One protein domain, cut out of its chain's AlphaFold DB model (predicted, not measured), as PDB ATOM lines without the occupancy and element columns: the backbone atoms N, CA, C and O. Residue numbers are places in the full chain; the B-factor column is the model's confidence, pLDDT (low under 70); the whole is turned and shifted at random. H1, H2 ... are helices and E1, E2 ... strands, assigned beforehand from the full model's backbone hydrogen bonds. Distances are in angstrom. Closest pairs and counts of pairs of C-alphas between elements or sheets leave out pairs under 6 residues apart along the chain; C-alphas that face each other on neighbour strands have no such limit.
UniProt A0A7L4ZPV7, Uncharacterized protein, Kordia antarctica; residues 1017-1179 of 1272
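This is residues 1017 to 1179 of the 1272 residues of an uncharacterized protein of Kordia antarctica (UniProt A0A7L4ZPV7). With little regular structure, this is a sandwich of two sheets face to face, the strongly twisted, branched E2 E3 E5 E6 E7 and the smaller mixed E4 E1 E8, with short helices H1 and H2 at one end. Of 163 printed residues, 62 lie in named elements, mostly strand, ordered E1 H1 H2 E2 to E8. The whole is compact, radius of gyration of the C-alphas 15.1 A, spanning 45 by 35 by 26 A.

E1, residues 1017-1021, begins at C-alpha (18.976, 5.634, 32.627). H1 is 1042-1046, H2 1063-1067, E2 1074-1083, 25.9 A long, E3 1091-1100, E4 1114-1119, E5 1121-1129, E6 1132-1136, E7 1141-1143. E8, 1148-1151, ends at C-alpha (25.242, 17.868, 29.503).

E2 and E3 form a hairpin, N 1078 and O 1097 2.8 A apart; E5 lies on E2's other side. H1 and H2 only graze this sheet. Within hydrogen-bond range, H2 has 0 of 1 O i to N i+4 pairs and 2 of 2 O i to N i+3.

The printed part has no cut. Links E1-H1, H1-H2 and E3-E4 are long. Residues 1056-1058 have pLDDT under 70.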
ATOM      1  N   VAL A1017      19.829   4.457  32.843       90.75
ATOM      2  CA  VAL A1017      18.976   5.634  32.627       90.75
ATOM      3  C   VAL A1017      19.836   6.873  32.395       90.75
ATOM      4  O   VAL A1017      20.590   7.280  33.286       90.75
ATOM      5  N   ILE A1018      19.700   7.510  31.230       95.44
ATOM      6  CA  ILE A1018      20.442   8.731  30.879       95.44
ATOM      7  C   ILE A1018      19.532   9.874  30.440       95.44
ATOM      8  O   ILE A1018      18.468   9.679  29.863       95.44
ATOM      9  N   SER A1019      19.982  11.096  30.706       96.19
ATOM     10  CA  SER A1019      19.357  12.331  30.236       96.19
ATOM     11  C   SER A1019      20.443  13.188  29.574       96.19
ATOM     12  O   SER A1019      21.155  13.927  30.260       96.19
ATOM     13  N   PRO A1020      20.668  13.021  28.258       97.88
ATOM     14  CA  PRO A1020      21.582  13.871  27.509       97.88
ATOM     15  C   PRO A1020      21.016  15.288  27.373       97.88
ATOM     16  O   PRO A1020      19.801  15.472  27.296       97.88
ATOM     17  N   LYS A1021      21.898  16.287  27.281       97.88
ATOM     18  CA  LYS A1021      21.524  17.656  26.903       97.88
ATOM     19  C   LYS A1021      22.416  18.155  25.771       97.88
ATOM     20  O   LYS A1021      23.638  18.144  25.914       97.88
ATOM     21  N   ILE A1022      21.816  18.585  24.661       97.88
ATOM     22  CA  ILE A1022      22.501  19.060  23.447       97.88
ATOM     23  C   ILE A1022      21.800  20.285  22.858       97.88
ATOM     24  O   ILE A1022      20.612  20.489  23.072       97.88
ATOM     25  N   TYR A1023      22.527  21.095  22.087       97.81
ATOM     26  CA  TYR A1023      21.926  22.084  21.189       97.81
ATOM     27  C   TYR A1023      22.306  21.743  19.750       97.81
ATOM     28  O   TYR A1023      23.473  21.466  19.455       97.81
ATOM     29  N   LEU A1024      21.316  21.816  18.866       97.69
ATOM     30  CA  LEU A1024      21.477  21.869  17.421       97.69
ATOM     31  C   LEU A1024      21.718  23.333  17.038       97.69
ATOM     32  O   LEU A1024      20.904  24.210  17.345       97.69
ATOM     33  N   GLN A1025      22.857  23.623  16.413       96.75
ATOM     34  CA  GLN A1025      23.217  24.987  16.034       96.75
ATOM     35  C   GLN A1025      22.246  25.552  14.988       96.75
ATOM     36  O   GLN A1025      21.899  26.729  15.070       96.75
ATOM     37  N   GLY A1026      21.768  24.724  14.055       94.44
ATOM     38  CA  GLY A1026      20.818  25.108  13.011       94.44
ATOM     39  C   GLY A1026      19.597  25.816  13.583       94.44
ATOM     40  O   GLY A1026      19.374  27.002  13.336       94.44
ATOM     41  N   ALA A1027      18.902  25.125  14.487       95.12
ATOM     42  CA  ALA A1027      17.750  25.644  15.214       95.12
ATOM     43  C   ALA A1027      18.053  26.850  16.132       95.12
ATOM     44  O   ALA A1027      17.118  27.493  16.611       95.12
ATOM     45  N   ALA A1028      19.323  27.179  16.395       94.00
ATOM     46  CA  ALA A1028      19.741  28.315  17.219       94.00
ATOM     47  C   ALA A1028      20.261  29.527  16.414       94.00
ATOM     48  O   ALA A1028      20.333  30.625  16.962       94.00
ATOM     49  N   LEU A1029      20.587  29.376  15.122       90.06
ATOM     50  CA  LEU A1029      21.194  30.431  14.288       90.06
ATOM     51  C   LEU A1029      20.266  31.617  13.970       90.06
ATOM     52  O   LEU A1029      20.729  32.657  13.496       90.06
ATOM     53  N   SER A1030      18.956  31.483  14.183       84.62
ATOM     54  CA  SER A1030      17.959  32.540  13.948       84.62
ATOM     55  C   SER A1030      16.789  32.425  14.938       84.62
ATOM     56  O   SER A1030      15.698  32.002  14.558       84.62
ATOM     57  N   PRO A1031      17.001  32.768  16.222       85.75
ATOM     58  CA  PRO A1031      16.004  32.573  17.269       85.75
ATOM     59  C   PRO A1031      14.873  33.609  17.200       85.75
ATOM     60  O   PRO A1031      15.070  34.764  16.807       85.75
ATOM     61  N   ASN A1032      13.687  33.215  17.669       85.94
ATOM     62  CA  ASN A1032      12.554  34.125  17.836       85.94
ATOM     63  C   ASN A1032      12.882  35.257  18.825       85.94
ATOM     64  O   ASN A1032      13.530  35.053  19.852       85.94
ATOM     65  N   THR A1033      12.375  36.461  18.549       87.44
ATOM     66  CA  THR A1033      12.574  37.627  19.425       87.44
ATOM     67  C   THR A1033      11.897  37.422  20.782       87.44
ATOM     68  O   THR A1033      10.674  37.297  20.855       87.44
ATOM     69  N   GLY A1034      12.681  37.452  21.859       86.62
ATOM     70  CA  GLY A1034      12.264  37.115  23.222       86.62
ATOM     71  C   GLY A1034      12.454  35.642  23.613       86.62
ATOM     72  O   GLY A1034      12.137  35.294  24.750       86.62
ATOM     73  N   GLU A1035      12.957  34.794  22.712       90.81
ATOM     74  CA  GLU A1035      13.263  33.375  22.951       90.81
ATOM     75  C   GLU A1035      14.755  33.057  22.699       90.81
ATOM     76  O   GLU A1035      15.108  31.908  22.457       90.81
ATOM     77  N   GLU A1036      15.655  34.050  22.778       90.31
ATOM     78  CA  GLU A1036      17.080  33.958  22.383       90.31
ATOM     79  C   GLU A1036      17.961  33.032  23.258       90.31
ATOM     80  O   GLU A1036      19.189  33.045  23.159       90.31
ATOM     81  N   THR A1037      17.350  32.233  24.134       90.56
ATOM     82  CA  THR A1037      17.993  31.173  24.928       90.56
ATOM     83  C   THR A1037      17.433  29.782  24.625       90.56
ATOM     84  O   THR A1037      17.718  28.856  25.373       90.56
ATOM     85  N   LEU A1038      16.600  29.642  23.592       93.69
ATOM     86  CA  LEU A1038      15.999  28.385  23.151       93.69
ATOM     87  C   LEU A1038      16.329  28.151  21.675       93.69
ATOM     88  O   LEU A1038      16.404  29.098  20.892       93.69
ATOM     89  N   MET A1039      16.444  26.885  21.284       96.81
ATOM     90  CA  MET A1039      16.315  26.494  19.879       96.81
ATOM     91  C   MET A1039      14.910  26.840  19.367       96.81
ATOM     92  O   MET A1039      13.977  26.995  20.158       96.81
ATOM     93  N   ARG A1040      14.745  26.977  18.054       94.00
ATOM     94  CA  ARG A1040      13.449  27.131  17.376       94.00
ATOM     95  C   ARG A1040      12.732  25.787  17.203       94.00
ATOM     96  O   ARG A1040      13.341  24.741  17.391       94.00
ATOM     97  N   ASP A1041      11.457  25.815  16.823       94.94
ATOM     98  CA  ASP A1041      10.622  24.618  16.628       94.94
ATOM     99  C   ASP A1041       9.732  24.684  15.370       94.94
ATOM    100  O   ASP A1041       8.636  24.128  15.329       94.94
ATOM    101  N   ASP A1042      10.192  25.373  14.325       95.25
ATOM    102  CA  ASP A1042       9.430  25.658  13.102       95.25
ATOM    103  C   ASP A1042       8.973  24.380  12.373       95.25
ATOM    104  O   ASP A1042       7.828  24.312  11.928       95.25
ATOM    105  N   LEU A1043       9.795  23.322  12.359       94.38
ATOM    106  CA  LEU A1043       9.434  21.991  11.836       94.38
ATOM    107  C   LEU A1043       8.246  21.356  12.587       94.38
ATOM    108  O   LEU A1043       7.397  20.692  11.988       94.38
ATOM    109  N   ARG A1044       8.138  21.591  13.900       95.44
ATOM    110  CA  ARG A1044       6.997  21.159  14.724       95.44
ATOM    111  C   ARG A1044       5.777  22.048  14.477       95.44
ATOM    112  O   ARG A1044       4.665  21.546  14.354       95.44
ATOM    113  N   VAL A1045       5.971  23.366  14.366       94.38
ATOM    114  CA  VAL A1045       4.903  24.350  14.087       94.38
ATOM    115  C   VAL A1045       4.259  24.125  12.712       94.38
ATOM    116  O   VAL A1045       3.048  24.301  12.564       94.38
ATOM    117  N   THR A1046       5.045  23.702  11.723       92.88
ATOM    118  CA  THR A1046       4.592  23.356  10.365       92.88
ATOM    119  C   THR A1046       4.039  21.930  10.247       92.88
ATOM    120  O   THR A1046       3.315  21.651   9.293       92.88
ATOM    121  N   ASN A1047       4.226  21.077  11.265       91.50
ATOM    122  CA  ASN A1047       3.846  19.652  11.301       91.50
ATOM    123  C   ASN A1047       4.630  18.789  10.291       91.50
ATOM    124  O   ASN A1047       4.065  17.894   9.666       91.50
ATOM    125  N   LEU A1048       5.924  19.079  10.127       92.12
ATOM    126  CA  LEU A1048       6.828  18.376   9.213       92.12
ATOM    127  C   LEU A1048       7.685  17.298   9.897       92.12
ATOM    128  O   LEU A1048       8.191  16.417   9.208       92.12
ATOM    129  N   ILE A1049       7.832  17.322  11.227       92.44
ATOM    130  CA  ILE A1049       8.500  16.230  11.959       92.44
ATOM    131  C   ILE A1049       7.651  14.956  11.829       92.44
ATOM    132  O   ILE A1049       6.490  14.929  12.244       92.44
ATOM    133  N   ALA A1050       8.232  13.901  11.261       87.62
ATOM    134  CA  ALA A1050       7.574  12.608  11.121       87.62
ATOM    135  C   ALA A1050       7.342  11.936  12.488       87.62
ATOM    136  O   ALA A1050       8.154  12.056  13.405       87.62
ATOM    137  N   THR A1051       6.249  11.178  12.617       83.75
ATOM    138  CA  THR A1051       5.989  10.325  13.795       83.75
ATOM    139  C   THR A1051       6.889   9.097  13.864       83.75
ATOM    140  O   THR A1051       6.932   8.448  14.902       83.75
ATOM    141  N   THR A1052       7.580   8.768  12.775       82.69
ATOM    142  CA  THR A1052       8.608   7.728  12.711       82.69
ATOM    143  C   THR A1052       9.969   8.410  12.653       82.69
ATOM    144  O   THR A1052      10.128   9.391  11.926       82.69
ATOM    145  N   SER A1053      10.935   7.897  13.407       86.62
ATOM    146  CA  SER A1053      12.318   8.361  13.392       86.62
ATOM    147  C   SER A1053      12.949   8.236  11.997       86.62
ATOM    148  O   SER A1053      12.680   7.252  11.304       86.62
ATOM    149  N   PRO A1054      13.820   9.180  11.585       82.44
ATOM    150  CA  PRO A1054      14.642   9.043  10.384       82.44
ATOM    151  C   PRO A1054      15.829   8.076  10.563       82.44
ATOM    152  O   PRO A1054      16.542   7.829   9.594       82.44
ATOM    153  N   TYR A1055      16.083   7.563  11.773       82.75
ATOM    154  CA  TYR A1055      17.208   6.666  12.062       82.75
ATOM    155  C   TYR A1055      16.814   5.180  12.018       82.75
ATOM    156  O   TYR A1055      15.638   4.814  11.995       82.75
ATOM    157  N   ALA A1056      17.835   4.321  12.023       63.78
ATOM    158  CA  ALA A1056      17.778   2.896  11.694       63.78
ATOM    159  C   ALA A1056      16.754   2.038  12.473       63.78
ATOM    160  O   ALA A1056      16.273   1.041  11.935       63.78
ATOM    161  N   ASP A1057      16.391   2.397  13.709       64.25
ATOM    162  CA  ASP A1057      15.402   1.636  14.494       64.25
ATOM    163  C   ASP A1057      13.948   1.812  13.999       64.25
ATOM    164  O   ASP A1057      13.074   0.974  14.271       64.25
ATOM    165  N   GLY A1058      13.670   2.890  13.257       68.12
ATOM    166  CA  GLY A1058      12.317   3.283  12.876       68.12
ATOM    167  C   GLY A1058      11.394   3.447  14.088       68.12
ATOM    168  O   GLY A1058      10.225   3.058  14.021       68.12
ATOM    169  N   ALA A1059      11.910   3.945  15.219       76.88
ATOM    170  CA  ALA A1059      11.116   4.175  16.424       76.88
ATOM    171  C   ALA A1059       9.945   5.124  16.135       76.88
ATOM    172  O   ALA A1059      10.091   6.094  15.390       76.88
ATOM    173  N   THR A1060       8.781   4.867  16.733       76.88
ATOM    174  CA  THR A1060       7.576   5.679  16.519       76.88
ATOM    175  C   THR A1060       7.153   6.417  17.784       76.88
ATOM    176  O   THR A1060       7.239   5.890  18.890       76.88
ATOM    177  N   CYS A1061       6.679   7.652  17.618       81.06
ATOM    178  CA  CYS A1061       6.114   8.482  18.677       81.06
ATOM    179  C   CYS A1061       4.647   8.824  18.388       81.06
ATOM    180  O   CYS A1061       4.226   8.977  17.237       81.06
ATOM    181  N   ASN A1062       3.850   9.034  19.436       80.81
ATOM    182  CA  ASN A1062       2.475   9.491  19.262       80.81
ATOM    183  C   ASN A1062       2.437  10.968  18.831       80.81
ATOM    184  O   ASN A1062       3.032  11.817  19.488       80.81
ATOM    185  N   THR A1063       1.645  11.294  17.800       82.56
ATOM    186  CA  THR A1063       1.344  12.671  17.338       82.56
ATOM    187  C   THR A1063       1.105  13.706  18.448       82.56
ATOM    188  O   THR A1063       1.358  14.894  18.248       82.56
ATOM    189  N   THR A1064       0.637  13.287  19.629       86.75
ATOM    190  CA  THR A1064       0.429  14.169  20.783       86.75
ATOM    191  C   THR A1064       1.702  14.830  21.317       86.75
ATOM    192  O   THR A1064       1.583  15.908  21.900       86.75
ATOM    193  N   VAL A1065       2.903  14.267  21.120       90.81
ATOM    194  CA  VAL A1065       4.154  14.898  21.603       90.81
ATOM    195  C   VAL A1065       4.438  16.220  20.885       90.81
ATOM    196  O   VAL A1065       4.868  17.194  21.503       90.81
ATOM    197  N   PHE A1066       4.070  16.328  19.605       93.56
ATOM    198  CA  PHE A1066       4.231  17.556  18.823       93.56
ATOM    199  C   PHE A1066       3.231  18.665  19.206       93.56
ATOM    200  O   PHE A1066       3.387  19.804  18.766       93.56
ATOM    201  N   ALA A1067       2.243  18.384  20.066       92.25
ATOM    202  CA  ALA A1067       1.342  19.397  20.622       92.25
ATOM    203  C   ALA A1067       1.942  20.177  21.814       92.25
ATOM    204  O   ALA A1067       1.347  21.163  22.262       92.25
ATOM    205  N   VAL A1068       3.102  19.761  22.338       93.94
ATOM    206  CA  VAL A1068       3.817  20.471  23.412       93.94
ATOM    207  C   VAL A1068       4.399  21.793  22.886       93.94
ATOM    208  O   VAL A1068       4.801  21.902  21.730       93.94
ATOM    209  N   THR A1069       4.410  22.828  23.732       94.56
ATOM    210  CA  THR A1069       4.870  24.191  23.402       94.56
ATOM    211  C   THR A1069       5.715  24.777  24.541       94.56
ATOM    212  O   THR A1069       5.587  24.353  25.691       94.56
ATOM    213  N   GLY A1070       6.566  25.763  24.238       94.12
ATOM    214  CA  GLY A1070       7.523  26.334  25.196       94.12
ATOM    215  C   GLY A1070       8.823  25.527  25.279       94.12
ATOM    216  O   GLY A1070       9.209  24.886  24.307       94.12
ATOM    217  N   THR A1071       9.494  25.546  26.434       95.50
ATOM    218  CA  THR A1071      10.791  24.877  26.688       95.50
ATOM    219  C   THR A1071      10.836  23.418  26.238       95.50
ATOM    220  O   THR A1071      11.812  22.989  25.633       95.50
ATOM    221  N   ASN A1072       9.748  22.686  26.485       96.12
ATOM    222  CA  ASN A1072       9.648  21.247  26.248       96.12
ATOM    223  C   ASN A1072       9.067  20.887  24.867       96.12
ATOM    224  O   ASN A1072       8.735  19.732  24.621       96.12
ATOM    225  N   ALA A1073       8.886  21.863  23.972       97.06
ATOM    226  CA  ALA A1073       8.459  21.584  22.606       97.06
ATOM    227  C   ALA A1073       9.556  20.818  21.851       97.06
ATOM    228  O   ALA A1073      10.737  21.119  22.018       97.06
ATOM    229  N   ILE A1074       9.168  19.852  21.022       97.88
ATOM    230  CA  ILE A1074      10.111  19.064  20.220       97.88
ATOM    231  C   ILE A1074      10.687  19.920  19.084       97.88
ATOM    232  O   ILE A1074       9.939  20.618  18.399       97.88
ATOM    233  N   VAL A1075      12.002  19.842  18.883       96.94
ATOM    234  CA  VAL A1075      12.727  20.460  17.761       96.94
ATOM    235  C   VAL A1075      12.899  19.455  16.626       96.94
ATOM    236  O   VAL A1075      12.573  19.770  15.484       96.94
ATOM    237  N   ASP A1076      13.405  18.255  16.936       97.19
ATOM    238  CA  ASP A1076      13.696  17.198  15.959       97.19
ATOM    239  C   ASP A1076      13.976  15.837  16.635       97.19
ATOM    240  O   ASP A1076      14.003  15.731  17.867       97.19
ATOM    241  N   TRP A1077      14.237  14.815  15.819       97.12
ATOM    242  CA  TRP A1077      14.795  13.519  16.207       97.12
ATOM    243  C   TRP A1077      16.333  13.549  16.294       97.12
ATOM    244  O   TRP A1077      16.999  14.058  15.394       97.12
ATOM    245  N   VAL A1078      16.916  12.898  17.305       97.62
ATOM    246  CA  VAL A1078      18.365  12.620  17.440       97.62
ATOM    247  C   VAL A1078      18.629  11.126  17.653       97.62
ATOM    248  O   VAL A1078      17.769  10.407  18.157       97.62
ATOM    249  N   TRP A1079      19.823  10.663  17.286       95.38
ATOM    250  CA  TRP A1079      20.286   9.291  17.516       95.38
ATOM    251  C   TRP A1079      21.255   9.257  18.698       95.38
ATOM    252  O   TRP A1079      22.144  10.109  18.786       95.38
ATOM    253  N   VAL A1080      21.086   8.297  19.610       96.06
ATOM    254  CA  VAL A1080      21.884   8.193  20.840       96.06
ATOM    255  C   VAL A1080      22.509   6.808  20.954       96.06
ATOM    256  O   VAL A1080      21.798   5.809  21.022       96.06
ATOM    257  N   GLU A1081      23.839   6.755  21.029       94.69
ATOM    258  CA  GLU A1081      24.613   5.512  21.140       94.69
ATOM    259  C   GLU A1081      25.289   5.397  22.515       94.69
ATOM    260  O   GLU A1081      25.826   6.375  23.051       94.69
ATOM    261  N   LEU A1082      25.344   4.173  23.045       94.19
ATOM    262  CA  LEU A1082      26.265   3.758  24.100       94.19
ATOM    263  C   LEU A1082      27.407   2.951  23.483       94.19
ATOM    264  O   LEU A1082      27.161   1.972  22.776       94.19
ATOM    265  N   ARG A1083      28.656   3.308  23.799       92.81
ATOM    266  CA  ARG A1083      29.846   2.574  23.339       92.81
ATOM    267  C   ARG A1083      30.702   2.036  24.474       92.81
ATOM    268  O   ARG A1083      30.713   2.602  25.570       92.81
ATOM    269  N   ASP A1084      31.405   0.941  24.192       90.38
ATOM    270  CA  ASP A1084      32.133   0.148  25.183       90.38
ATOM    271  C   ASP A1084      33.191   0.951  25.959       90.38
ATOM    272  O   ASP A1084      33.837   1.863  25.442       90.38
ATOM    273  N   ALA A1085      33.405   0.571  27.220       91.75
ATOM    274  CA  ALA A1085      34.352   1.225  28.114       91.75
ATOM    275  C   ALA A1085      35.812   1.176  27.625       91.75
ATOM    276  O   ALA A1085      36.626   2.017  28.021       91.75
ATOM    277  N   THR A1086      36.155   0.155  26.836       90.19
ATOM    278  CA  THR A1086      37.514  -0.183  26.400       90.19
ATOM    279  C   THR A1086      37.755   0.127  24.924       90.19
ATOM    280  O   THR A1086      38.861   0.548  24.584       90.19
ATOM    281  N   THR A1087      36.732   0.006  24.072       85.56
ATOM    282  CA  THR A1087      36.780   0.350  22.642       85.56
ATOM    283  C   THR A1087      35.726   1.401  22.286       85.56
ATOM    284  O   THR A1087      34.552   1.109  22.076       85.56
ATOM    285  N   ASN A1088      36.164   2.655  22.151       87.62
ATOM    286  CA  ASN A1088      35.303   3.801  21.835       87.62
ATOM    287  C   ASN A1088      34.706   3.787  20.409       87.62
ATOM    288  O   ASN A1088      33.870   4.628  20.096       87.62
ATOM    289  N   THR A1089      35.066   2.829  19.555       85.38
ATOM    290  CA  THR A1089      34.385   2.550  18.277       85.38
ATOM    291  C   THR A1089      33.250   1.525  18.398       85.38
ATOM    292  O   THR A1089      32.389   1.467  17.529       85.38
ATOM    293  N   THR A1090      33.198   0.712  19.459       82.62
ATOM    294  CA  THR A1090      32.232  -0.394  19.569       82.62
ATOM    295  C   THR A1090      30.908   0.079  20.160       82.62
ATOM    296  O   THR A1090      30.812   0.290  21.369       82.62
ATOM    297  N   ILE A1091      29.874   0.202  19.324       86.75
ATOM    298  CA  ILE A1091      28.492   0.434  19.767       86.75
ATOM    299  C   ILE A1091      27.972  -0.817  20.492       86.75
ATOM    300  O   ILE A1091      28.009  -1.921  19.954       86.75
ATOM    301  N   VAL A1092      27.502  -0.628  21.726       85.19
ATOM    302  CA  VAL A1092      26.934  -1.671  22.603       85.19
ATOM    303  C   VAL A1092      25.405  -1.611  22.612       85.19
ATOM    304  O   VAL A1092      24.745  -2.638  22.782       85.19
ATOM    305  N   ASP A1093      24.841  -0.413  22.448       85.69
ATOM    306  CA  ASP A1093      23.402  -0.177  22.319       85.69
ATOM    307  C   ASP A1093      23.136   1.187  21.667       85.69
ATOM    308  O   ASP A1093      23.983   2.081  21.740       85.69
ATOM    309  N   SER A1094      21.969   1.374  21.054       89.31
ATOM    310  CA  SER A1094      21.612   2.633  20.384       89.31
ATOM    311  C   SER A1094      20.103   2.779  20.195       89.31
ATOM    312  O   SER A1094      19.435   1.789  19.903       89.31
ATOM    313  N   GLN A1095      19.569   3.996  20.339       88.56
ATOM    314  CA  GLN A1095      18.143   4.284  20.135       88.56
ATOM    315  C   GLN A1095      17.893   5.699  19.597       88.56
ATOM    316  O   GLN A1095      18.661   6.632  19.861       88.56
ATOM    317  N   SER A1096      16.772   5.866  18.901       91.88
ATOM    318  CA  SER A1096      16.207   7.166  18.547       91.88
ATOM    319  C   SER A1096      15.609   7.883  19.758       91.88
ATOM    320  O   SER A1096      14.957   7.283  20.611       91.88
ATOM    321  N   ALA A1097      15.772   9.202  19.793       96.06
ATOM    322  CA  ALA A1097      15.258  10.084  20.833       96.06
ATOM    323  C   ALA A1097      14.760  11.412  20.239       96.06
ATOM    324  O   ALA A1097      15.053  11.751  19.092       96.06
ATOM    325  N   LEU A1098      14.022  12.190  21.028       97.38
ATOM    326  CA  LEU A1098      13.532  13.518  20.657       97.38
ATOM    327  C   LEU A1098      14.316  14.591  21.425       97.38
ATOM    328  O   LEU A1098      14.552  14.442  22.623       97.38
ATOM    329  N   VAL A1099      14.690  15.694  20.768       98.19
ATOM    330  CA  VAL A1099      15.326  16.848  21.434       98.19
ATOM    331  C   VAL A1099      14.333  17.999  21.624       98.19
ATOM    332  O   VAL A1099      13.611  18.380  20.701       98.19
ATOM    333  N   GLN A1100      14.290  18.555  22.836       98.19
ATOM    334  CA  GLN A1100      13.422  19.669  23.224       98.19
ATOM    335  C   GLN A1100      14.091  21.039  23.012       98.19
ATOM    336  O   GLN A1100      15.316  21.147  22.980       98.19
ATOM    337  N   ARG A1101      13.298  22.119  22.912       96.75
ATOM    338  CA  ARG A1101      13.778  23.491  22.628       96.75
ATOM    339  C   ARG A1101      14.818  24.041  23.605       96.75
ATOM    340  O   ARG A1101      15.606  24.900  23.210       96.75
ATOM    341  N   ASP A1102      14.818  23.599  24.861       95.75
ATOM    342  CA  ASP A1102      15.835  23.991  25.845       95.75
ATOM    343  C   ASP A1102      17.092  23.096  25.848       95.75
ATOM    344  O   ASP A1102      18.035  23.374  26.596       95.75
ATOM    345  N   GLY A1103      17.107  22.050  25.015       96.56
ATOM    346  CA  GLY A1103      18.204  21.116  24.784       96.56
ATOM    347  C   GLY A1103      18.093  19.753  25.471       96.56
ATOM    348  O   GLY A1103      18.966  18.919  25.244       96.56
ATOM    349  N   ASP A1104      17.092  19.509  26.328       97.94
ATOM    350  CA  ASP A1104      16.901  18.177  26.936       97.94
ATOM    351  C   ASP A1104      16.559  17.119  25.867       97.94
ATOM    352  O   ASP A1104      15.690  17.335  25.019       97.94
ATOM    353  N   VAL A1105      17.240  15.968  25.913       98.25
ATOM    354  CA  VAL A1105      16.967  14.802  25.059       98.25
ATOM    355  C   VAL A1105      16.140  13.779  25.840       98.25
ATOM    356  O   VAL A1105      16.508  13.388  26.952       98.25
ATOM    357  N   VAL A1106      15.021  13.358  25.252       96.88
ATOM    358  CA  VAL A1106      13.964  12.550  25.880       96.88
ATOM    359  C   VAL A1106      13.510  11.397  24.981       96.88
ATOM    360  O   VAL A1106      13.761  11.405  23.776       96.88
ATOM    361  N   GLY A1107      12.835  10.402  25.560       91.25
ATOM    362  CA  GLY A1107      12.276   9.269  24.817       91.25
ATOM    363  C   GLY A1107      11.120   9.644  23.878       91.25
ATOM    364  O   GLY A1107      10.694  10.799  23.794       91.25
ATOM    365  N   VAL A1108      10.572   8.642  23.181       89.69
ATOM    366  CA  VAL A1108       9.475   8.810  22.198       89.69
ATOM    367  C   VAL A1108       8.148   9.299  22.799       89.69
ATOM    368  O   VAL A1108       7.273   9.757  22.066       89.69
ATOM    369  N   ASP A1109       7.996   9.260  24.124       85.50
ATOM    370  CA  ASP A1109       6.883   9.883  24.855       85.50
ATOM    371  C   ASP A1109       7.026  11.416  24.986       85.50
ATOM    372  O   ASP A1109       6.096  12.096  25.425       85.50
ATOM    373  N   GLY A1110       8.187  11.965  24.616       89.50
ATOM    374  CA  GLY A1110       8.524  13.380  24.723       89.50
ATOM    375  C   GLY A1110       8.770  13.869  26.155       89.50
ATOM    376  O   GLY A1110       8.773  15.082  26.362       89.50
ATOM    377  N   ILE A1111       8.933  12.980  27.146       91.31
ATOM    378  CA  ILE A1111       9.028  13.344  28.580       91.31
ATOM    379  C   ILE A1111      10.079  12.508  29.335       91.31
ATOM    380  O   ILE A1111      10.758  13.030  30.222       91.31
ATOM    381  N   SER A1112      10.199  11.219  29.027       89.94
ATOM    382  CA  SER A1112      11.056  10.259  29.729       89.94
ATOM    383  C   SER A1112      12.557  10.487  29.505       89.94
ATOM    384  O   SER A1112      12.994  10.976  28.466       89.94
ATOM    385  N   SER A1113      13.369  10.089  30.489       92.94
ATOM    386  CA  SER A1113      14.808   9.866  30.285       92.94
ATOM    387  C   SER A1113      15.026   8.589  29.473       92.94
ATOM    388  O   SER A1113      14.271   7.633  29.642       92.94
ATOM    389  N   LEU A1114      16.075   8.546  28.654       92.31
ATOM    390  CA  LEU A1114      16.392   7.379  27.829       92.31
ATOM    391  C   LEU A1114      16.791   6.190  28.703       92.31
ATOM    392  O   LEU A1114      17.547   6.350  29.667       92.31
ATOM    393  N   VAL A1115      16.305   5.005  28.337       87.06
ATOM    394  CA  VAL A1115      16.583   3.742  29.028       87.06
ATOM    395  C   VAL A1115      17.262   2.792  28.050       87.06
ATOM    396  O   VAL A1115      16.722   2.514  26.985       87.06
ATOM    397  N   PHE A1116      18.433   2.277  28.418       85.88
ATOM    398  CA  PHE A1116      19.141   1.237  27.671       85.88
ATOM    399  C   PHE A1116      19.178  -0.047  28.502       85.88
ATOM    400  O   PHE A1116      19.515  -0.021  29.692       85.88
ATOM    401  N   ASN A1117      18.826  -1.178  27.892       80.44
ATOM    402  CA  ASN A1117      18.680  -2.459  28.589       80.44
ATOM    403  C   ASN A1117      20.024  -3.211  28.643       80.44
ATOM    404  O   ASN A1117      20.171  -4.297  28.080       80.44
ATOM    405  N   LYS A1118      21.030  -2.577  29.264       84.56
ATOM    406  CA  LYS A1118      22.428  -3.038  29.344       84.56
ATOM    407  C   LYS A1118      22.967  -3.000  30.774       84.56
ATOM    408  O   LYS A1118      22.364  -2.421  31.678       84.56
ATOM    409  N   THR A1119      24.112  -3.646  30.975       84.31
ATOM    410  CA  THR A1119      24.761  -3.823  32.278       84.31
ATOM    411  C   THR A1119      25.188  -2.504  32.918       84.31
ATOM    412  O   THR A1119      25.743  -1.622  32.272       84.31
ATOM    413  N   ILE A1120      24.989  -2.387  34.234       87.69
ATOM    414  CA  ILE A1120      25.526  -1.278  35.043       87.69
ATOM    415  C   ILE A1120      27.058  -1.214  34.875       87.69
ATOM    416  O   ILE A1120      27.767  -2.169  35.198       87.69
ATOM    417  N   GLY A1121      27.571  -0.089  34.369       91.12
ATOM    418  CA  GLY A1121      28.932  -0.005  33.827       91.12
ATOM    419  C   GLY A1121      29.395   1.422  33.522       91.12
ATOM    420  O   GLY A1121      28.840   2.392  34.035       91.12
ATOM    421  N   ASN A1122      30.435   1.562  32.695       95.38
ATOM    422  CA  ASN A1122      30.898   2.860  32.192       95.38
ATOM    423  C   ASN A1122      30.849   2.844  30.662       95.38
ATOM    424  O   ASN A1122      31.296   1.867  30.073       95.38
ATOM    425  N   TYR A1123      30.359   3.911  30.038       96.75
ATOM    426  CA  TYR A1123      30.122   3.966  28.592       96.75
ATOM    427  C   TYR A1123      30.548   5.313  28.021       96.75
ATOM    428  O   TYR A1123      30.432   6.332  28.705       96.75
ATOM    429  N   TYR A1124      31.015   5.345  26.775       97.56
ATOM    430  CA  TYR A1124      31.022   6.600  26.022       97.56
ATOM    431  C   TYR A1124      29.610   6.849  25.485       97.56
ATOM    432  O   TYR A1124      28.940   5.909  25.058       97.56
ATOM    433  N   ILE A1125      29.162   8.103  25.524       97.75
ATOM    434  CA  ILE A1125      27.846   8.516  25.021       97.75
ATOM    435  C   ILE A1125      28.064   9.286  23.726       97.75
ATOM    436  O   ILE A1125      28.885  10.209  23.716       97.75
ATOM    437  N   VAL A1126      27.333   8.934  22.670       97.50
ATOM    438  CA  VAL A1126      27.355   9.643  21.379       97.50
ATOM    439  C   VAL A1126      25.973  10.185  21.059       97.50
ATOM    440  O   VAL A1126      24.978   9.508  21.304       97.50
ATOM    441  N   ILE A1127      25.926  11.394  20.503       97.75
ATOM    442  CA  ILE A1127      24.727  12.002  19.928       97.75
ATOM    443  C   ILE A1127      25.019  12.326  18.461       97.75
ATOM    444  O   ILE A1127      25.956  13.078  18.181       97.75
ATOM    445  N   LYS A1128      24.217  11.782  17.542       95.88
ATOM    446  CA  LYS A1128      24.238  12.083  16.099       95.88
ATOM    447  C   LYS A1128      22.918  12.737  15.678       95.88
ATOM    448  O   LYS A1128      21.880  12.532  16.315       95.88
ATOM    449  N   HIS A1129      22.949  13.543  14.618       95.88
ATOM    450  CA  HIS A1129      21.766  14.212  14.068       95.88
ATOM    451  C   HIS A1129      21.866  14.341  12.545       95.88
ATOM    452  O   HIS A1129      22.938  14.616  12.020       95.88
ATOM    453  N   ARG A1130      20.735  14.179  11.849       91.12
ATOM    454  CA  ARG A1130      20.614  14.086  10.378       91.12
ATOM    455  C   ARG A1130      21.255  15.202   9.533       91.12
ATOM    456  O   ARG A1130      21.344  15.019   8.325       91.12
ATOM    457  N   ASN A1131      21.629  16.350  10.107       91.50
ATOM    458  CA  ASN A1131      22.399  17.378   9.391       91.50
ATOM    459  C   ASN A1131      23.402  18.170  10.258       91.50
ATOM    460  O   ASN A1131      23.776  19.307   9.938       91.50
ATOM    461  N   HIS A1132      23.830  17.580  11.377       95.75
ATOM    462  CA  HIS A1132      24.856  18.146  12.249       95.75
ATOM    463  C   HIS A1132      25.949  17.115  12.539       95.75
ATOM    464  O   HIS A1132      25.644  15.954  12.794       95.75
ATOM    465  N   LEU A1133      27.204  17.566  12.608       96.94
ATOM    466  CA  LEU A1133      28.324  16.726  13.041       96.94
ATOM    467  C   LEU A1133      28.064  16.168  14.450       96.94
ATOM    468  O   LEU A1133      27.801  16.928  15.393       96.94
ATOM    469  N   GLY A1134      28.145  14.846  14.579       96.44
ATOM    470  CA  GLY A1134      27.991  14.090  15.810       96.44
ATOM    471  C   GLY A1134      29.050  14.402  16.862       96.44
ATOM    472  O   GLY A1134      30.146  14.900  16.587       96.44
ATOM    473  N   ILE A1135      28.700  14.118  18.116       97.44
ATOM    474  CA  ILE A1135      29.554  14.377  19.277       97.44
ATOM    475  C   ILE A1135      29.569  13.195  20.244       97.44
ATOM    476  O   ILE A1135      28.527  12.655  20.607       97.44
ATOM    477  N   MET A1136      30.764  12.837  20.716       97.62
ATOM    478  CA  MET A1136      30.997  11.816  21.742       97.62
ATOM    479  C   MET A1136      31.572  12.438  23.017       97.62
ATOM    480  O   MET A1136      32.309  13.416  22.945       97.62
ATOM    481  N   THR A1137      31.319  11.851  24.187       97.88
ATOM    482  CA  THR A1137      32.050  12.156  25.435       97.88
ATOM    483  C   THR A1137      33.533  11.741  25.378       97.88
ATOM    484  O   THR A1137      33.825  10.582  25.126       97.88
ATOM    485  N   ASN A1138      34.492  12.608  25.722       96.00
ATOM    486  CA  ASN A1138      35.937  12.291  25.743       96.00
ATOM    487  C   ASN A1138      36.323  11.185  26.741       96.00
ATOM    488  O   ASN A1138      37.368  10.557  26.610       96.00
ATOM    489  N   ASN A1139      35.540  11.014  27.802       95.50
ATOM    490  CA  ASN A1139      35.778  10.037  28.860       95.50
ATOM    491  C   ASN A1139      34.484   9.262  29.088       95.50
ATOM    492  O   ASN A1139      33.401   9.818  28.900       95.50
ATOM    493  N   THR A1140      34.591   8.015  29.540       96.69
ATOM    494  CA  THR A1140      33.415   7.210  29.870       96.69
ATOM    495  C   THR A1140      32.635   7.812  31.041       96.69
ATOM    496  O   THR A1140      33.203   8.295  32.025       96.69
ATOM    497  N   ILE A1141      31.310   7.765  30.937       97.00
ATOM    498  CA  ILE A1141      30.364   8.142  31.983       97.00
ATOM    499  C   ILE A1141      29.925   6.868  32.705       97.00
ATOM    500  O   ILE A1141      29.619   5.864  32.067       97.00
ATOM    501  N   SER A1142      29.895   6.898  34.038       95.44
ATOM    502  CA  SER A1142      29.401   5.776  34.844       95.44
ATOM    503  C   SER A1142      27.872   5.793  34.864       95.44
ATOM    504  O   SER A1142      27.286   6.774  35.322       95.44
ATOM    505  N   LEU A1143      27.240   4.737  34.348       93.81
ATOM    506  CA  LEU A1143      25.792   4.629  34.168       93.81
ATOM    507  C   LEU A1143      25.183   3.568  35.091       93.81
ATOM    508  O   LEU A1143      25.825   2.585  35.458       93.81
ATOM    509  N   SER A1144      23.914   3.759  35.454       89.25
ATOM    510  CA  SER A1144      23.143   2.828  36.287       89.25
ATOM    511  C   SER A1144      21.636   3.031  36.096       89.25
ATOM    512  O   SER A1144      21.227   3.960  35.399       89.25
ATOM    513  N   GLY A1145      20.809   2.245  36.796       82.31
ATOM    514  CA  GLY A1145      19.347   2.413  36.881       82.31
ATOM    515  C   GLY A1145      18.890   3.674  37.637       82.31
ATOM    516  O   GLY A1145      17.873   3.669  38.323       82.31
ATOM    517  N   THR A1146      19.681   4.745  37.614       87.31
ATOM    518  CA  THR A1146      19.379   6.064  38.177       87.31
ATOM    519  C   THR A1146      19.809   7.117  37.164       87.31
ATOM    520  O   THR A1146      20.954   7.097  36.710       87.31
ATOM    521  N   THR A1147      18.892   8.028  36.823       92.19
ATOM    522  CA  THR A1147      19.067   9.030  35.763       92.19
ATOM    523  C   THR A1147      20.381   9.790  35.894       92.19
ATOM    524  O   THR A1147      20.586  10.556  36.838       92.19
ATOM    525  N   THR A1148      21.251   9.599  34.908       96.38
ATOM    526  CA  THR A1148      22.553  10.253  34.816       96.38
ATOM    527  C   THR A1148      22.488  11.345  33.749       96.38
ATOM    528  O   THR A1148      22.223  11.062  32.581       96.38
ATOM    529  N   VAL A1149      22.690  12.602  34.152       95.94
ATOM    530  CA  VAL A1149      22.643  13.763  33.246       95.94
ATOM    531  C   VAL A1149      23.977  13.907  32.515       95.94
ATOM    532  O   VAL A1149      25.030  13.932  33.156       95.94
ATOM    533  N   VAL A1150      23.930  14.028  31.188       97.12
ATOM    534  CA  VAL A1150      25.108  14.137  30.309       97.12
ATOM    535  C   VAL A1150      24.981  15.415  29.481       97.12
ATOM    536  O   VAL A1150      24.448  15.420  28.374       97.12
ATOM    537  N   ASP A1151      25.414  16.529  30.070       97.31
ATOM    538  CA  ASP A1151      25.242  17.868  29.503       97.31
ATOM    539  C   ASP A1151      26.429  18.262  28.611       97.31
ATOM    540  O   ASP A1151      27.516  18.595  29.092       97.31
ATOM    541  N   PHE A1152      26.205  18.237  27.297       97.75
ATOM    542  CA  PHE A1152      27.169  18.672  26.289       97.75
ATOM    543  C   PHE A1152      27.124  20.186  26.026       97.75
ATOM    544  O   PHE A1152      27.938  20.683  25.252       97.75
ATOM    545  N   THR A1153      26.190  20.936  26.616       96.56
ATOM    546  CA  THR A1153      25.923  22.341  26.250       96.56
ATOM    547  C   THR A1153      26.869  23.343  26.915       96.56
ATOM    548  O   THR A1153      26.924  24.505  26.515       96.56
ATOM    549  N   VAL A1154      27.631  22.931  27.933       95.50
ATOM    550  CA  VAL A1154      28.376  23.844  28.814       95.50
ATOM    551  C   VAL A1154      29.710  24.281  28.197       95.50
ATOM    552  O   VAL A1154      30.726  23.602  28.335       95.50
ATOM    553  N   ALA A1155      29.768  25.486  27.619       92.06
ATOM    554  CA  ALA A1155      30.961  25.997  26.921       92.06
ATOM    555  C   ALA A1155      32.242  26.068  27.785       92.06
ATOM    556  O   ALA A1155      33.351  26.035  27.263       92.06
ATOM    557  N   ASN A1156      32.105  26.176  29.113       90.69
ATOM    558  CA  ASN A1156      33.237  26.221  30.054       90.69
ATOM    559  C   ASN A1156      33.656  24.833  30.585       90.69
ATOM    560  O   ASN A1156      34.589  24.745  31.380       90.69
ATOM    561  N   ASN A1157      32.948  23.772  30.197       90.75
ATOM    562  CA  ASN A1157      33.184  22.388  30.603       90.75
ATOM    563  C   ASN A1157      32.738  21.456  29.464       90.75
ATOM    564  O   ASN A1157      31.853  20.619  29.642       90.75
ATOM    565  N   GLN A1158      33.321  21.637  28.276       90.88
ATOM    566  CA  GLN A1158      33.077  20.730  27.157       90.88
ATOM    567  C   GLN A1158      33.555  19.330  27.540       90.88
ATOM    568  O   GLN A1158      34.717  19.134  27.895       90.88
ATOM    569  N   ILE A1159      32.637  18.369  27.492       95.81
ATOM    570  CA  ILE A1159      32.911  16.963  27.805       95.81
ATOM    571  C   ILE A1159      33.267  16.150  26.555       95.81
ATOM    572  O   ILE A1159      33.362  14.932  26.656       95.81
ATOM    573  N   THR A1160      33.425  16.785  25.389       96.25
ATOM    574  CA  THR A1160      33.486  16.120  24.082       96.25
ATOM    575  C   THR A1160      34.868  15.618  23.672       96.25
ATOM    576  O   THR A1160      35.888  16.217  24.009       96.25
ATOM    577  N   PHE A1161      34.883  14.509  22.929       95.44
ATOM    578  CA  PHE A1161      36.049  13.942  22.250       95.44
ATOM    579  C   PHE A1161      36.535  14.858  21.107       95.44
ATOM    580  O   PHE A1161      35.789  15.697  20.599       95.44
ATOM    581  N   GLY A1162      37.800  14.700  20.707       91.56
ATOM    582  CA  GLY A1162      38.425  15.498  19.649       91.56
ATOM    583  C   GLY A1162      38.769  16.931  20.075       91.56
ATOM    584  O   GLY A1162      39.118  17.201  21.225       91.56
ATOM    585  N   SER A1163      38.758  17.877  19.134       89.44
ATOM    586  CA  SER A1163      39.075  19.286  19.409       89.44
ATOM    587  C   SER A1163      38.282  20.240  18.524       89.44
ATOM    588  O   SER A1163      38.432  20.240  17.308       89.44
ATOM    589  N   ASN A1164      37.508  21.132  19.152       92.75
ATOM    590  CA  ASN A1164      36.511  21.995  18.496       92.75
ATOM    591  C   ASN A1164      35.343  21.215  17.852       92.75
ATOM    592  O   ASN A1164      34.693  21.730  16.950       92.75
ATOM    593  N   SER A1165      35.017  20.023  18.367       93.44
ATOM    594  CA  SER A1165      33.863  19.191  17.963       93.44
ATOM    595  C   SER A1165      32.489  19.873  18.083       93.44
ATOM    596  O   SER A1165      31.468  19.306  17.715       93.44
ATOM    597  N   GLN A1166      32.447  21.068  18.667       96.31
ATOM    598  CA  GLN A1166      31.259  21.865  18.919       96.31
ATOM    599  C   GLN A1166      31.566  23.345  18.709       96.31
ATOM    600  O   GLN A1166      32.713  23.789  18.826       96.31
ATOM    601  N   THR A1167      30.513  24.123  18.493       95.62
ATOM    602  CA  THR A1167      30.583  25.541  18.151       95.62
ATOM    603  C   THR A1167      29.981  26.457  19.207       95.62
ATOM    604  O   THR A1167      29.007  26.113  19.874       95.62
ATOM    605  N   THR A1168      30.536  27.667  19.316       94.81
ATOM    606  CA  THR A1168      29.895  28.821  19.978       94.81
ATOM    607  C   THR A1168      29.287  29.805  18.968       94.81
ATOM    608  O   THR A1168      28.672  30.794  19.365       94.81
ATOM    609  N   PHE A1169      29.446  29.573  17.657       92.69
ATOM    610  CA  PHE A1169      28.942  30.478  16.626       92.69
ATOM    611  C   PHE A1169      27.414  30.391  16.527       92.69
ATOM    612  O   PHE A1169      26.863  29.315  16.321       92.69
ATOM    613  N   GLY A1170      26.734  31.528  16.689       88.81
ATOM    614  CA  GLY A1170      25.269  31.601  16.755       88.81
ATOM    615  C   GLY A1170      24.659  31.240  18.116       88.81
ATOM    616  O   GLY A1170      23.466  31.447  18.304       88.81
ATOM    617  N   MET A1171      25.448  30.754  19.083       94.75
ATOM    618  CA  MET A1171      24.907  30.183  20.323       94.75
ATOM    619  C   MET A1171      24.668  31.216  21.442       94.75
ATOM    620  O   MET A1171      25.364  32.238  21.510       94.75
ATOM    621  N   PRO A1172      23.731  30.947  22.379       91.88
ATOM    622  CA  PRO A1172      23.562  31.741  23.593       91.88
ATOM    623  C   PRO A1172      24.847  31.827  24.434       91.88
ATOM    624  O   PRO A1172      25.713  30.952  24.406       91.88
ATOM    625  N   SER A1173      24.985  32.890  25.231       90.75
ATOM    626  CA  SER A1173      26.227  33.142  25.974       90.75
ATOM    627  C   SER A1173      26.510  32.056  27.022       90.75
ATOM    628  O   SER A1173      25.784  31.927  28.005       90.75
ATOM    629  N   GLY A1174      27.598  31.306  26.820       91.62
ATOM    630  CA  GLY A1174      27.993  30.178  27.672       91.62
ATOM    631  C   GLY A1174      27.503  28.806  27.192       91.62
ATOM    632  O   GLY A1174      27.835  27.814  27.839       91.62
ATOM    633  N   VAL A1175      26.777  28.754  26.070       95.62
ATOM    634  CA  VAL A1175      26.286  27.531  25.420       95.62
ATOM    635  C   VAL A1175      27.183  27.149  24.234       95.62
ATOM    636  O   VAL A1175      27.717  28.019  23.544       95.62
ATOM    637  N   VAL A1176      27.331  25.846  23.997       96.62
ATOM    638  CA  VAL A1176      27.889  25.249  22.772       96.62
ATOM    639  C   VAL A1176      26.898  24.273  22.132       96.62
ATOM    640  O   VAL A1176      26.035  23.720  22.814       96.62
ATOM    641  N   ALA A1177      27.038  24.063  20.824       97.19
ATOM    642  CA  ALA A1177      26.187  23.193  20.013       97.19
ATOM    643  C   ALA A1177      26.989  22.265  19.093       97.19
ATOM    644  O   ALA A1177      28.170  22.504  18.834       97.19
ATOM    645  N   MET A1178      26.322  21.238  18.568       97.81
ATOM    646  CA  MET A1178      26.798  20.449  17.423       97.81
ATOM    647  C   MET A1178      26.934  21.358  16.189       97.81
ATOM    648  O   MET A1178      26.155  22.300  16.044       97.81
ATOM    649  N   TRP A1179      27.908  21.121  15.307       97.44
ATOM    650  CA  TRP A1179      28.083  21.937  14.093       97.44
ATOM    651  C   TRP A1179      27.006  21.613  13.058       97.44
ATOM    652  O   TRP A1179      26.906  20.465  12.641       97.44
TER     653      TRP A1179